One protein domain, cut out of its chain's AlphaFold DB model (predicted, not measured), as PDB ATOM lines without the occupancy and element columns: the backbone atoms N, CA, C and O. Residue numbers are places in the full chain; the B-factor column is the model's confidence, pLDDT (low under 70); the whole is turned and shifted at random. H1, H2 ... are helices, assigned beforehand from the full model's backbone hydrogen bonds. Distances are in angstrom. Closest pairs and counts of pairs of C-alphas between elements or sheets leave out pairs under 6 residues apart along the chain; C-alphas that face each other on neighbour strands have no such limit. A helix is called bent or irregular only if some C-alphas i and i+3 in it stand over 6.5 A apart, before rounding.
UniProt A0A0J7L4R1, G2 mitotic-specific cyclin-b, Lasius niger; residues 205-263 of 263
ATOM      1  N   ASP A 205     107.801 149.718 133.761       89.25
ATOM      2  CA  ASP A 205     108.087 149.851 132.323       89.25
ATOM      3  C   ASP A 205     109.045 151.015 132.026       89.25
ATOM      4  O   ASP A 205     109.833 150.966 131.082       89.25
ATOM      5  N   VAL A 206     108.993 152.073 132.840       88.31
ATOM      6  CA  VAL A 206     109.793 153.297 132.656       88.31
ATOM      7  C   VAL A 206     111.147 153.205 133.365       88.31
ATOM      8  O   VAL A 206     112.109 153.870 132.971       88.31
ATOM      9  N   LEU A 207     111.260 152.358 134.396       85.94
ATOM     10  CA  LEU A 207     112.480 152.212 135.195       85.94
ATOM     11  C   LEU A 207     113.754 151.927 134.375       85.94
ATOM     12  O   LEU A 207     114.771 152.535 134.712       85.94
ATOM     13  N   PRO A 208     113.763 151.064 133.337       89.75
ATOM     14  CA  PRO A 208     114.959 150.836 132.522       89.75
ATOM     15  C   PRO A 208     115.478 152.124 131.875       89.75
ATOM     16  O   PRO A 208     116.635 152.487 132.070       89.75
ATOM     17  N   ALA A 209     114.596 152.890 131.227       88.62
ATOM     18  CA  ALA A 209     114.958 154.160 130.600       88.62
ATOM     19  C   ALA A 209     115.474 155.184 131.627       88.62
ATOM     20  O   ALA A 209     116.424 155.920 131.363       88.62
ATOM     21  N   VAL A 210     114.893 155.210 132.831       88.56
ATOM     22  CA  VAL A 210     115.354 156.085 133.923       88.56
ATOM     23  C   VAL A 210     116.768 155.725 134.378       88.56
ATOM     24  O   VAL A 210     117.555 156.627 134.667       88.56
ATOM     25  N   ARG A 211     117.119 154.434 134.432       88.38
ATOM     26  CA  ARG A 211     118.476 153.989 134.792       88.38
ATOM     27  C   ARG A 211     119.499 154.443 133.756       88.38
ATOM     28  O   ARG A 211     120.533 154.987 134.145       88.38
ATOM     29  N   ASP A 212     119.178 154.314 132.471       88.38
ATOM     30  CA  ASP A 212     120.044 154.771 131.378       88.38
ATOM     31  C   ASP A 212     120.262 156.288 131.436       88.38
ATOM     32  O   ASP A 212     121.396 156.773 131.368       88.38
ATOM     33  N   ILE A 213     119.187 157.052 131.652       89.88
ATOM     34  CA  ILE A 213     119.255 158.509 131.815       89.88
ATOM     35  C   ILE A 213     120.093 158.879 133.050       89.88
ATOM     36  O   ILE A 213     120.946 159.764 132.966       89.88
ATOM     37  N   ALA A 214     119.916 158.193 134.183       88.88
ATOM     38  CA  ALA A 214     120.694 158.434 135.400       88.88
ATOM     39  C   ALA A 214     122.197 158.177 135.180       88.88
ATOM     40  O   ALA A 214     123.035 158.996 135.570       88.88
ATOM     41  N   ALA A 215     122.546 157.086 134.491       89.25
ATOM     42  CA  ALA A 215     123.924 156.789 134.113       89.25
ATOM     43  C   ALA A 215     124.507 157.869 133.185       89.25
ATOM     44  O   ALA A 215     125.661 158.281 133.349       89.25
ATOM     45  N   MET A 216     123.712 158.388 132.243       89.25
ATOM     46  CA  MET A 216     124.121 159.504 131.387       89.25
ATOM     47  C   MET A 216     124.362 160.793 132.181       89.25
ATOM     48  O   MET A 216     125.343 161.484 131.909       89.25
ATOM     49  N   ILE A 217     123.516 161.110 133.167       89.19
ATOM     50  CA  ILE A 217     123.635 162.316 134.002       89.19
ATOM     51  C   ILE A 217     124.919 162.287 134.840       89.19
ATOM     52  O   ILE A 217     125.655 163.274 134.858       89.19
ATOM     53  N   ILE A 218     125.241 161.161 135.480       88.00
ATOM     54  CA  ILE A 218     126.466 161.026 136.292       88.00
ATOM     55  C   ILE A 218     127.713 161.177 135.419       88.00
ATOM     56  O   ILE A 218     128.654 161.894 135.766       88.00
ATOM     57  N   ASN A 219     127.696 160.558 134.238       88.00
ATOM     58  CA  ASN A 219     128.782 160.669 133.272       88.00
ATOM     59  C   ASN A 219     128.813 162.030 132.559       88.00
ATOM     60  O   ASN A 219     129.792 162.344 131.884       88.00
ATOM     61  N   ALA A 220     127.783 162.871 132.693       87.62
ATOM     62  CA  ALA A 220     127.694 164.134 131.966       87.62
ATOM     63  C   ALA A 220     128.781 165.134 132.372       87.62
ATOM     64  O   ALA A 220     129.138 165.991 131.568       87.62
ATOM     65  N   GLU A 221     129.331 165.057 133.587       85.12
ATOM     66  CA  GLU A 221     130.418 165.950 134.018       85.12
ATOM     67  C   GLU A 221     131.798 165.491 133.554       85.12
ATOM     68  O   GLU A 221     132.649 166.319 133.234       85.12
ATOM     69  N   THR A 222     132.012 164.178 133.510       86.69
ATOM     70  CA  THR A 222     133.278 163.555 133.099       86.69
ATOM     71  C   THR A 222     133.359 163.372 131.585       86.69
ATOM     72  O   THR A 222     134.447 163.265 131.016       86.69
ATOM     73  N   SER A 223     132.213 163.369 130.905       88.38
ATOM     74  CA  SER A 223     132.117 163.218 129.462       88.38
ATOM     75  C   SER A 223     132.744 164.397 128.729       88.38
ATOM     76  O   SER A 223     132.591 165.564 129.084       88.38
ATOM     77  N   LYS A 224     133.382 164.114 127.596       88.69
ATOM     78  CA  LYS A 224     133.860 165.162 126.685       88.69
ATOM     79  C   LYS A 224     132.724 165.938 125.997       88.69
ATOM     80  O   LYS A 224     132.960 167.014 125.449       88.69
ATOM     81  N   TYR A 225     131.497 165.408 126.007       87.12
ATOM     82  CA  TYR A 225     130.325 166.009 125.364       87.12
ATOM     83  C   TYR A 225     129.606 166.979 126.304       87.12
ATOM     84  O   TYR A 225     128.624 166.642 126.950       87.12
ATOM     85  N   GLN A 226     130.106 168.214 126.364       88.94
ATOM     86  CA  GLN A 226     129.655 169.223 127.333       88.94
ATOM     87  C   GLN A 226     128.578 170.191 126.813       88.94
ATOM     88  O   GLN A 226     128.172 171.085 127.551       88.94
ATOM     89  N   ALA A 227     128.131 170.073 125.558       89.00
ATOM     90  CA  ALA A 227     127.242 171.062 124.936       89.00
ATOM     91  C   ALA A 227     125.902 171.205 125.679       89.00
ATOM     92  O   ALA A 227     125.527 172.315 126.056       89.00
ATOM     93  N   VAL A 228     125.236 170.078 125.960       88.31
ATOM     94  CA  VAL A 228     123.964 170.036 126.697       88.31
ATOM     95  C   VAL A 228     124.159 170.583 128.105       88.31
ATOM     96  O   VAL A 228     123.518 171.562 128.471       88.31
ATOM     97  N   ARG A 229     125.128 170.051 128.860       89.44
ATOM     98  CA  ARG A 229     125.419 170.535 130.215       89.44
ATOM     99  C   ARG A 229     125.634 172.050 130.226       89.44
ATOM    100  O   ARG A 229     124.943 172.750 130.947       89.44
ATOM    101  N   LYS A 230     126.498 172.585 129.358       91.31
ATOM    102  CA  LYS A 230     126.754 174.034 129.268       91.31
ATOM    103  C   LYS A 230     125.518 174.853 128.880       91.31
ATOM    104  O   LYS A 230     125.357 175.939 129.432       91.31
ATOM    105  N   LYS A 231     124.644 174.356 127.990       91.81
ATOM    106  CA  LYS A 231     123.353 175.001 127.668       91.81
ATOM    107  C   LYS A 231     122.539 175.174 128.952       91.81
ATOM    108  O   LYS A 231     122.218 176.300 129.319       91.81
ATOM    109  N   TYR A 232     122.347 174.088 129.695       90.88
ATOM    110  CA  TYR A 232     121.559 174.031 130.929       90.88
ATOM    111  C   TYR A 232     122.277 174.566 132.189       90.88
ATOM    112  O   TYR A 232     121.759 174.446 133.299       90.88
ATOM    113  N   VAL A 233     123.479 175.147 132.073       93.38
ATOM    114  CA  VAL A 233     124.120 175.952 133.143       93.38
ATOM    115  C   VAL A 233     123.576 177.383 133.128       93.38
ATOM    116  O   VAL A 233     123.633 178.088 134.135       93.38
ATOM    117  N   HIS A 234     123.083 177.848 131.980       93.69
ATOM    118  CA  HIS A 234     122.673 179.233 131.803       93.69
ATOM    119  C   HIS A 234     121.446 179.577 132.664       93.69
ATOM    120  O   HIS A 234     120.556 178.750 132.862       93.69
ATOM    121  N   VAL A 235     121.365 180.829 133.132       92.00
ATOM    122  CA  VAL A 235     120.261 181.323 133.985       92.00
ATOM    123  C   VAL A 235     118.899 181.150 133.310       92.00
ATOM    124  O   VAL A 235     117.927 180.843 133.984       92.00
ATOM    125  N   LYS A 236     118.851 181.277 131.974       93.88
ATOM    126  CA  LYS A 236     117.646 181.026 131.159       93.88
ATOM    127  C   LYS A 236     117.011 179.656 131.448       93.88
ATOM    128  O   LYS A 236     115.797 179.563 131.433       93.88
ATOM    129  N   TYR A 237     117.825 178.637 131.733       90.25
ATOM    130  CA  TYR A 237     117.375 177.272 132.026       90.25
ATOM    131  C   TYR A 237     117.527 176.941 133.516       90.25
ATOM    132  O   TYR A 237     117.877 175.819 133.884       90.25
ATOM    133  N   MET A 238     117.394 177.956 134.376       89.06
ATOM    134  CA  MET A 238     117.436 177.833 135.839       89.06
ATOM    135  C   MET A 238     118.706 177.179 136.395       89.06
ATOM    136  O   MET A 238     118.749 176.746 137.542       89.06
ATOM    137  N   LYS A 239     119.777 177.134 135.590       89.50
ATOM    138  CA  LYS A 239     121.019 176.422 135.906       89.50
ATOM    139  C   LYS A 239     120.776 174.957 136.320       89.50
ATOM    140  O   LYS A 239     121.501 174.426 137.160       89.50
ATOM    141  N   ILE A 240     119.776 174.292 135.738       89.06
ATOM    142  CA  ILE A 240     119.330 172.959 136.174       89.06
ATOM    143  C   ILE A 240     120.450 171.901 136.135       89.06
ATOM    144  O   ILE A 240     120.514 171.016 136.978       89.06
ATOM    145  N   SER A 241     121.413 172.027 135.220       90.25
ATOM    146  CA  SER A 241     122.503 171.046 135.074       90.25
ATOM    147  C   SER A 241     123.572 171.069 136.175       90.25
ATOM    148  O   SER A 241     124.407 170.166 136.224       90.25
ATOM    149  N   ILE A 242     123.599 172.102 137.027       89.19
ATOM    150  CA  ILE A 242     124.557 172.210 138.147       89.19
ATOM    151  C   ILE A 242     123.925 171.863 139.493       89.19
ATOM    152  O   ILE A 242     124.557 172.045 140.535       89.19
ATOM    153  N   ARG A 243     122.680 171.387 139.477       88.44
ATOM    154  CA  ARG A 243     121.928 171.065 140.679       88.44
ATOM    155  C   ARG A 243     122.594 169.947 141.485       88.44
ATOM    156  O   ARG A 243     122.955 168.917 140.907       88.44
ATOM    157  N   PRO A 244     122.780 170.121 142.807       84.69
ATOM    158  CA  PRO A 244     123.375 169.089 143.650       84.69
ATOM    159  C   PRO A 244     122.528 167.808 143.700       84.69
ATOM    160  O   PRO A 244     123.079 166.727 143.903       84.69
ATOM    161  N   GLU A 245     121.217 167.902 143.455       84.69
ATOM    162  CA  GLU A 245     120.285 166.771 143.410       84.69
ATOM    163  C   GLU A 245     120.687 165.729 142.347       84.69
ATOM    164  O   GLU A 245     120.556 164.522 142.578       84.69
ATOM    165  N   LEU A 246     121.286 166.178 141.234       85.50
ATOM    166  CA  LEU A 246     121.780 165.324 140.146       85.50
ATOM    167  C   LEU A 246     123.007 164.481 140.534       85.50
ATOM    168  O   LEU A 246     123.358 163.548 139.821       85.50
ATOM    169  N   LYS A 247     123.662 164.791 141.661       82.62
ATOM    170  CA  LYS A 247     124.799 164.030 142.214       82.62
ATOM    171  C   LYS A 247     124.463 163.348 143.534       82.62
ATOM    172  O   LYS A 247     125.359 162.923 144.266       82.62
ATOM    173  N   SER A 248     123.180 163.294 143.876       84.69
ATOM    174  CA  SER A 248     122.733 162.686 145.120       84.69
ATOM    175  C   SER A 248     123.101 161.192 145.176       84.69
ATOM    176  O   SER A 248     123.177 160.524 144.139       84.69
ATOM    177  N   PRO A 249     123.281 160.617 146.380       83.25
ATOM    178  CA  PRO A 249     123.504 159.177 146.538       83.25
ATOM    179  C   PRO A 249     122.397 158.323 145.904       83.25
ATOM    180  O   PRO A 249     122.667 157.232 145.411       83.25
ATOM    181  N   ILE A 250     121.166 158.842 145.874       84.56
ATOM    182  CA  ILE A 250     120.009 158.197 145.245       84.56
ATOM    183  C   ILE A 250     120.209 158.093 143.729       84.56
ATOM    184  O   ILE A 250     120.012 157.017 143.170       84.56
ATOM    185  N   MET A 251     120.665 159.166 143.071       84.44
ATOM    186  CA  MET A 251     120.961 159.154 141.632       84.44
ATOM    187  C   MET A 251     122.039 158.116 141.289       84.44
ATOM    188  O   MET A 251     121.871 157.325 140.361       84.44
ATOM    189  N   ASN A 252     123.106 158.050 142.096       84.69
ATOM    190  CA  ASN A 252     124.166 157.050 141.936       84.69
ATOM    191  C   ASN A 252     123.647 155.614 142.115       84.69
ATOM    192  O   ASN A 252     124.032 154.724 141.360       84.69
ATOM    193  N   ALA A 253     122.752 155.383 143.079       86.25
ATOM    194  CA  ALA A 253     122.153 154.071 143.311       86.25
ATOM    195  C   ALA A 253     121.226 153.625 142.166       86.25
ATOM    196  O   ALA A 253     121.188 152.440 141.841       86.25
ATOM    197  N   ILE A 254     120.494 154.557 141.548       85.44
ATOM    198  CA  ILE A 254     119.642 154.274 140.382       85.44
ATOM    199  C   ILE A 254     120.509 153.895 139.178       85.44
ATOM    200  O   ILE A 254     120.230 152.892 138.525       85.44
ATOM    201  N   ALA A 255     121.583 154.643 138.925       86.19
ATOM    202  CA  ALA A 255     122.487 154.374 137.811       86.19
ATOM    203  C   ALA A 255     123.294 153.081 137.978       86.19
ATOM    204  O   ALA A 255     123.506 152.372 137.008       86.19
ATOM    205  N   ALA A 256     123.727 152.724 139.192       82.50
ATOM    206  CA  ALA A 256     124.520 151.508 139.408       82.50
ATOM    207  C   ALA A 256     123.786 150.222 138.975       82.50
ATOM    208  O   ALA A 256     124.418 149.265 138.536       82.50
ATOM    209  N   ARG A 257     122.450 150.220 139.048       70.31
ATOM    210  CA  ARG A 257     121.597 149.077 138.687       70.31
ATOM    211  C   ARG A 257     121.429 148.866 137.179       70.31
ATOM    212  O   ARG A 257     120.809 147.878 136.800       70.31
ATOM    213  N   SER A 258     121.931 149.759 136.318       61.19
ATOM    214  CA  SER A 258     121.939 149.524 134.862       61.19
ATOM    215  C   SER A 258     122.929 148.429 134.458       61.19
ATOM    216  O   SER A 258     122.722 147.751 133.463       61.19
ATOM    217  N   ASN A 259     123.993 148.229 135.242       57.09
ATOM    218  CA  ASN A 259     125.088 147.319 134.889       57.09
ATOM    219  C   ASN A 259     124.829 145.856 135.299       57.09
ATOM    220  O   ASN A 259     125.632 144.987 134.981       57.09
ATOM    221  N   GLU A 260     123.746 145.580 136.033       55.81
ATOM    222  CA  GLU A 260     123.415 144.236 136.536       55.81
ATOM    223  C   GLU A 260     122.500 143.443 135.588       55.81
ATOM    224  O   GLU A 260     122.381 142.233 135.733       55.81
ATOM    225  N   THR A 261     121.861 144.090 134.608       51.81
ATOM    226  CA  THR A 261     120.895 143.446 133.697       51.81
ATOM    227  C   THR A 261     121.514 142.823 132.438       51.81
ATOM    228  O   THR A 261     120.771 142.334 131.593       51.81
ATOM    229  N   GLU A 262     122.845 142.814 132.308       43.78
ATOM    230  CA  GLU A 262     123.577 142.212 131.173       43.78
ATOM    231  C   GLU A 262     124.325 140.902 131.525       43.78
ATOM    232  O   GLU A 262     125.176 140.459 130.751       43.78
ATOM    233  N   LEU A 263     124.027 140.269 132.669       33.34
ATOM    234  CA  LEU A 263     124.608 138.975 133.079       33.34
ATOM    235  C   LEU A 263     123.600 137.823 133.036       33.34
ATOM    236  O   LEU A 263     122.456 138.015 133.502       33.34
TER     237      LEU A 263
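What this domain is: This is residues 205 to 263 of the 263 residues of the protein "G2 mitotic-specific cyclin-b" of Lasius niger (UniProt A0A0J7L4R1). Two helices, H1 and H4, are packed crosswise at one part of an elongated shape, and from the end of H1 the backbone goes out through H2 to a far turn near Lys 236 and folds back through residues 237 to 243 to the small helix H3. Residues 257 to 263, after H4, form a tail that runs to the opposite end of the length. The printed part has 59 residues with four named helices, in the order H1, H2, H3, H4, and no named strand; its class is all helix. It is only just loose, close to compact, with a radius of gyration of the C-alphas of 12.6 A, and it spans 41 by 22 by 21 A.

How they stand to each other: H1, residues 205 to 219, touches H4, residues 249 to 256, and their lines stand about perpendicular, at 73 degrees. Their closest C-alphas are those of Ala 215 and Ala 255, 4.6 A apart, and 17 pairs of C-alphas lie within 8 A. H2, residues 227 to 231, touches no helix and is apart from H1 and H4. H3, residues 244 to 247, is apart from H2. H1 and H3 only just touch, with 3 pairs of C-alphas within 8 A, through residues 217 to 218 of H1 alone; the closest C-alphas are those of Ile 218 and Lys 247, 6.8 A apart. H3 and H4 are close but not clearly touching, the closest C-alphas being those of Glu 245 and Met 251, 7.9 A apart. In H2 and H4 every O i to N i+4 pair is within hydrogen-bond range, in H1 10 of 11 are, and H3 is too short for such a pair.

Where its parts are: H1 begins at C-alpha 205, at (108.087, 149.851, 132.323), and is 23.4 A long from first to last C-alpha. H1 is irregular, but only just: C-alphas 205 and 208 are 6.9 A apart. H2 begins at C-alpha 227, at (127.242, 171.062, 124.936), and has 5 residues, while H3 has 4. H4, 10.5 A long, ends at C-alpha 256, at (124.520, 151.508, 139.408).

The domain as a whole: The C-alphas farthest apart are those of Lys 236 and Leu 263, 42.7 A. The printed part has no cut, and Leu 263 is the chain's last residue. The link from H1 to H2 is short, that from H2 to H3, residues 232 to 243, is long, and that from H3 to H4 is tight. Residues 222 to 227, of which 227 belongs to H2, stand free. The mean pLDDT of the printed part is 84.0, and the model's confidence is low, under 70, at residues 258 to 263.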